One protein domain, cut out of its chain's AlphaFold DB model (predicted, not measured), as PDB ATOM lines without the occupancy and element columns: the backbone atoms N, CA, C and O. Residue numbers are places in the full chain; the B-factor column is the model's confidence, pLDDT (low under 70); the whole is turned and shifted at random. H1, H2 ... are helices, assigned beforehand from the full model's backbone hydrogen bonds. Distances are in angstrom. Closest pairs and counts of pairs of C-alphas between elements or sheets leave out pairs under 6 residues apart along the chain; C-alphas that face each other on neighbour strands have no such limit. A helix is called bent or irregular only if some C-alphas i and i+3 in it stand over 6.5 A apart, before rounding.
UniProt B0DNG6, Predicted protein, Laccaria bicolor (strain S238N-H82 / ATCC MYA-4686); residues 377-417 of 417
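Overview. This is residues 377 to 417 of the 417 residues of the protein "Predicted protein" of Laccaria bicolor (strain S238N-H82 / ATCC MYA-4686) (UniProt B0DNG6). A helical hairpin, short helix H1 and longer helix H2 side by side and running opposite ways, is followed by a tail of residues 406 to 417 with no named element. The tail turns round beyond the end of H2 and folds back toward the end of the hairpin's open side where the printed part begins. The printed part has 41 residues with two named helices, H1 then H2, and no named strand; the class is all helix. The whole is only just loose, close to compact, with a radius of gyration of the C-alphas of 11.0 A, and its outline is elongated, spanning 32 by 20 by 13 A.

Arrangement. H1, residues 379 to 386, and H2, residues 390 to 405, form a helical hairpin joined by a tight link of 3 residues. They touch, with 7 pairs of C-alphas within 8 A; the closest C-alphas are those of His 384 and Gln 393, 6.0 A apart. Their lines stand at a shallow tilt of 5 degrees, and they run opposite ways. Their centres are 11.0 A apart. In H1 and H2 every O i to N i+4 pair is within hydrogen-bond range.

Along the chain. H1 begins at C-alpha 379, (-19.445, -0.392, 6.115), and measures 10.7 A from first to last C-alpha. H2 runs from C-alpha 390 at (-17.556, -13.536, -5.599) to C-alpha 405 at (-19.456, 8.015, -9.449), 22.0 A. Neither helix is bent.

Size, cuts and confidence. The two C-alphas farthest apart are those of Lys 388 and Thr 408, at 31.6 A. Those of Val 377 and Met 417, the first and last printed, are 13.4 A apart. Residues 386 to 391 and 404 to 410 stand free. The printed part has no cut and ends at the chain's last residue. The mean pLDDT of the printed part is 71.6; residue 377, residues 402 to 404 and residues 406 to 417 are under 70.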
ATOM      1  N   VAL A 377     -16.454   1.245  11.720       58.88
ATOM      2  CA  VAL A 377     -16.371   0.185  10.722       58.88
ATOM      3  C   VAL A 377     -16.735   0.781   9.374       58.88
ATOM      4  O   VAL A 377     -17.866   1.209   9.150       58.88
ATOM      5  N   ASN A 378     -15.761   0.817   8.466       83.19
ATOM      6  CA  ASN A 378     -16.030   1.073   7.062       83.19
ATOM      7  C   ASN A 378     -17.064   0.037   6.597       83.19
ATOM      8  O   ASN A 378     -16.766  -1.151   6.493       83.19
ATOM      9  N   MET A 379     -18.302   0.482   6.386       78.50
ATOM     10  CA  MET A 379     -19.445  -0.392   6.115       78.50
ATOM     11  C   MET A 379     -19.217  -1.276   4.882       78.50
ATOM     12  O   MET A 379     -19.690  -2.408   4.836       78.50
ATOM     13  N   SER A 380     -18.423  -0.790   3.921       82.19
ATOM     14  CA  SER A 380     -17.948  -1.582   2.785       82.19
ATOM     15  C   SER A 380     -17.149  -2.803   3.248       82.19
ATOM     16  O   SER A 380     -17.446  -3.921   2.839       82.19
ATOM     17  N   ASP A 381     -16.183  -2.617   4.147       86.88
ATOM     18  CA  ASP A 381     -15.312  -3.691   4.636       86.88
ATOM     19  C   ASP A 381     -16.092  -4.710   5.475       86.88
ATOM     20  O   ASP A 381     -15.861  -5.914   5.361       86.88
ATOM     21  N   TYR A 382     -17.074  -4.248   6.256       85.56
ATOM     22  CA  TYR A 382     -17.994  -5.135   6.967       85.56
ATOM     23  C   TYR A 382     -18.799  -6.007   6.001       85.56
ATOM     24  O   TYR A 382     -18.781  -7.231   6.117       85.56
ATOM     25  N   LEU A 383     -19.458  -5.392   5.013       84.31
ATOM     26  CA  LEU A 383     -20.262  -6.112   4.026       84.31
ATOM     27  C   LEU A 383     -19.399  -7.058   3.184       84.31
ATOM     28  O   LEU A 383     -19.834  -8.161   2.864       84.31
ATOM     29  N   HIS A 384     -18.148  -6.701   2.898       89.94
ATOM     30  CA  HIS A 384     -17.186  -7.612   2.286       89.94
ATOM     31  C   HIS A 384     -16.773  -8.770   3.215       89.94
ATOM     32  O   HIS A 384     -16.508  -9.872   2.733       89.94
ATOM     33  N   GLY A 385     -16.742  -8.567   4.533       87.38
ATOM     34  CA  GLY A 385     -16.454  -9.609   5.522       87.38
ATOM     35  C   GLY A 385     -17.591 -10.616   5.733       87.38
ATOM     36  O   GLY A 385     -17.325 -11.767   6.081       87.38
ATOM     37  N   VAL A 386     -18.839 -10.208   5.482       83.31
ATOM     38  CA  VAL A 386     -20.052 -11.024   5.672       83.31
ATOM     39  C   VAL A 386     -20.064 -12.291   4.810       83.31
ATOM     40  O   VAL A 386     -20.459 -13.355   5.283       83.31
ATOM     41  N   SER A 387     -19.646 -12.207   3.547       84.62
ATOM     42  CA  SER A 387     -19.630 -13.360   2.639       84.62
ATOM     43  C   SER A 387     -18.449 -13.283   1.691       84.62
ATOM     44  O   SER A 387     -18.249 -12.271   1.035       84.62
ATOM     45  N   LYS A 388     -17.692 -14.377   1.557       89.94
ATOM     46  CA  LYS A 388     -16.559 -14.477   0.617       89.94
ATOM     47  C   LYS A 388     -16.982 -14.816  -0.817       89.94
ATOM     48  O   LYS A 388     -16.123 -15.018  -1.673       89.94
ATOM     49  N   GLU A 389     -18.280 -14.928  -1.084       92.69
ATOM     50  CA  GLU A 389     -18.785 -15.286  -2.406       92.69
ATOM     51  C   GLU A 389     -18.521 -14.172  -3.422       92.69
ATOM     52  O   GLU A 389     -18.860 -13.014  -3.198       92.69
ATOM     53  N   LYS A 390     -17.945 -14.519  -4.579       89.12
ATOM     54  CA  LYS A 390     -17.556 -13.536  -5.599       89.12
ATOM     55  C   LYS A 390     -18.725 -12.660  -6.067       89.12
ATOM     56  O   LYS A 390     -18.555 -11.456  -6.197       89.12
ATOM     57  N   ALA A 391     -19.910 -13.243  -6.264       84.31
ATOM     58  CA  ALA A 391     -21.097 -12.496  -6.683       84.31
ATOM     59  C   ALA A 391     -21.514 -11.437  -5.648       84.31
ATOM     60  O   ALA A 391     -21.860 -10.314  -6.008       84.31
ATOM     61  N   TRP A 392     -21.421 -11.776  -4.361       86.31
ATOM     62  CA  TRP A 392     -21.660 -10.838  -3.269       86.31
ATOM     63  C   TRP A 392     -20.604  -9.730  -3.238       86.31
ATOM     64  O   TRP A 392     -20.941  -8.550  -3.178       86.31
ATOM     65  N   GLN A 393     -19.325 -10.090  -3.356       93.06
ATOM     66  CA  GLN A 393     -18.222  -9.127  -3.402       93.06
ATOM     67  C   GLN A 393     -18.386  -8.123  -4.556       93.06
ATOM     68  O   GLN A 393     -18.246  -6.915  -4.350       93.06
ATOM     69  N   ASP A 394     -18.741  -8.614  -5.746       86.75
ATOM     70  CA  ASP A 394     -18.975  -7.795  -6.939       86.75
ATOM     71  C   ASP A 394     -20.190  -6.868  -6.755       86.75
ATOM     72  O   ASP A 394     -20.134  -5.697  -7.144       86.75
ATOM     73  N   LEU A 395     -21.261  -7.341  -6.100       84.69
ATOM     74  CA  LEU A 395     -22.438  -6.535  -5.763       84.69
ATOM     75  C   LEU A 395     -22.078  -5.376  -4.827       84.69
ATOM     76  O   LEU A 395     -22.394  -4.226  -5.137       84.69
ATOM     77  N   ILE A 396     -21.393  -5.661  -3.713       88.94
ATOM     78  CA  ILE A 396     -20.968  -4.640  -2.746       88.94
ATOM     79  C   ILE A 396     -20.030  -3.635  -3.426       88.94
ATOM     80  O   ILE A 396     -20.261  -2.427  -3.361       88.94
ATOM     81  N   THR A 397     -19.050  -4.114  -4.197       89.75
ATOM     82  CA  THR A 397     -18.143  -3.241  -4.957       89.75
ATOM     83  C   THR A 397     -18.896  -2.356  -5.951       89.75
ATOM     84  O   THR A 397     -18.603  -1.165  -6.053       89.75
ATOM     85  N   SER A 398     -19.870  -2.898  -6.687       85.25
ATOM     86  CA  SER A 398     -20.679  -2.124  -7.633       85.25
ATOM     87  C   SER A 398     -21.516  -1.062  -6.920       85.25
ATOM     88  O   SER A 398     -21.600   0.072  -7.391       85.25
ATOM     89  N   LEU A 399     -22.103  -1.408  -5.777       79.38
ATOM     90  CA  LEU A 399     -22.955  -0.516  -5.001       79.38
ATOM     91  C   LEU A 399     -22.167   0.677  -4.436       79.38
ATOM     92  O   LEU A 399     -22.601   1.823  -4.563       79.38
ATOM     93  N   PHE A 400     -20.961   0.446  -3.909       82.75
ATOM     94  CA  PHE A 400     -20.097   1.528  -3.425       82.75
ATOM     95  C   PHE A 400     -19.404   2.308  -4.559       82.75
ATOM     96  O   PHE A 400     -19.247   3.525  -4.447       82.75
ATOM     97  N   LYS A 401     -19.068   1.672  -5.693       82.12
ATOM     98  CA  LYS A 401     -18.593   2.389  -6.895       82.12
ATOM     99  C   LYS A 401     -19.658   3.323  -7.465       82.12
ATOM    100  O   LYS A 401     -19.329   4.433  -7.872       82.12
ATOM    101  N   PHE A 402     -20.924   2.908  -7.463       67.12
ATOM    102  CA  PHE A 402     -22.028   3.748  -7.922       67.12
ATOM    103  C   PHE A 402     -22.162   5.026  -7.081       67.12
ATOM    104  O   PHE A 402     -22.383   6.104  -7.635       67.12
ATOM    105  N   LYS A 403     -21.941   4.923  -5.764       66.19
ATOM    106  CA  LYS A 403     -21.899   6.072  -4.846       66.19
ATOM    107  C   LYS A 403     -20.737   7.021  -5.157       66.19
ATOM    108  O   LYS A 403     -20.926   8.232  -5.154       66.19
ATOM    109  N   ALA A 404     -19.554   6.484  -5.466       69.56
ATOM    110  CA  ALA A 404     -18.382   7.294  -5.811       69.56
ATOM    111  C   ALA A 404     -18.530   8.031  -7.157       69.56
ATOM    112  O   ALA A 404     -17.992   9.123  -7.321       69.56
ATOM    113  N   LEU A 405     -19.259   7.446  -8.112       70.56
ATOM    114  CA  LEU A 405     -19.456   8.015  -9.449       70.56
ATOM    115  C   LEU A 405     -20.596   9.042  -9.526       70.56
ATOM    116  O   LEU A 405     -20.632   9.816 -10.477       70.56
ATOM    117  N   ASN A 406     -21.497   9.085  -8.539       55.97
ATOM    118  CA  ASN A 406     -22.655   9.984  -8.532       55.97
ATOM    119  C   ASN A 406     -22.757  10.841  -7.249       55.97
ATOM    120  O   ASN A 406     -23.778  10.795  -6.560       55.97
ATOM    121  N   PRO A 407     -21.741  11.659  -6.910       53.97
ATOM    122  CA  PRO A 407     -21.812  12.530  -5.734       53.97
ATOM    123  C   PRO A 407     -22.879  13.635  -5.864       53.97
ATOM    124  O   PRO A 407     -23.306  14.202  -4.866       53.97
ATOM    125  N   THR A 408     -23.327  13.945  -7.085       43.69
ATOM    126  CA  THR A 408     -24.203  15.085  -7.403       43.69
ATOM    127  C   THR A 408     -25.697  14.766  -7.462       43.69
ATOM    128  O   THR A 408     -26.496  15.698  -7.479       43.69
ATOM    129  N   THR A 409     -26.119  13.496  -7.481       46.00
ATOM    130  CA  THR A 409     -27.550  13.144  -7.625       46.00
ATOM    131  C   THR A 409     -28.336  13.112  -6.313       46.00
ATOM    132  O   THR A 409     -29.536  12.865  -6.349       46.00
ATOM    133  N   GLY A 410     -27.710  13.353  -5.155       41.53
ATOM    134  CA  GLY A 410     -28.412  13.432  -3.862       41.53
ATOM    135  C   GLY A 410     -29.082  12.128  -3.401       41.53
ATOM    136  O   GLY A 410     -29.862  12.139  -2.454       41.53
ATOM    137  N   VAL A 411     -28.792  10.996  -4.052       41.97
ATOM    138  CA  VAL A 411     -29.313   9.678  -3.664       41.97
ATOM    139  C   VAL A 411     -28.444   9.136  -2.531       41.97
ATOM    140  O   VAL A 411     -27.393   8.535  -2.758       41.97
ATOM    141  N   HIS A 412     -28.872   9.375  -1.293       47.47
ATOM    142  CA  HIS A 412     -28.269   8.774  -0.110       47.47
ATOM    143  C   HIS A 412     -28.861   7.378   0.104       47.47
ATOM    144  O   HIS A 412     -30.014   7.234   0.496       47.47
ATOM    145  N   ILE A 413     -28.071   6.336  -0.163       48.28
ATOM    146  CA  ILE A 413     -28.403   4.974   0.267       48.28
ATOM    147  C   ILE A 413     -28.016   4.876   1.746       48.28
ATOM    148  O   ILE A 413     -26.827   4.777   2.065       48.28
ATOM    149  N   ASN A 414     -29.011   4.954   2.628       44.53
ATOM    150  CA  ASN A 414     -28.850   4.681   4.052       44.53
ATOM    151  C   ASN A 414     -29.135   3.200   4.299       44.53
ATOM    152  O   ASN A 414     -30.211   2.703   3.979       44.53
ATOM    153  N   PHE A 415     -28.151   2.497   4.852       42.88
ATOM    154  CA  PHE A 415     -28.335   1.144   5.357       42.88
ATOM    155  C   PHE A 415     -28.743   1.253   6.822       42.88
ATOM    156  O   PHE A 415     -27.922   1.625   7.659       42.88
ATOM    157  N   VAL A 416     -30.008   0.961   7.114       39.31
ATOM    158  CA  VAL A 416     -30.475   0.708   8.480       39.31
ATOM    159  C   VAL A 416     -30.423  -0.808   8.659       39.31
ATOM    160  O   VAL A 416     -31.030  -1.528   7.866       39.31
ATOM    161  N   MET A 417     -29.605  -1.279   9.603       36.03
ATOM    162  CA  MET A 417     -29.477  -2.697   9.966       36.03
ATOM    163  C   MET A 417     -30.213  -2.987  11.261       36.03
ATOM    164  O   MET A 417     -30.120  -2.127  12.168       36.03
TER     165      MET A 417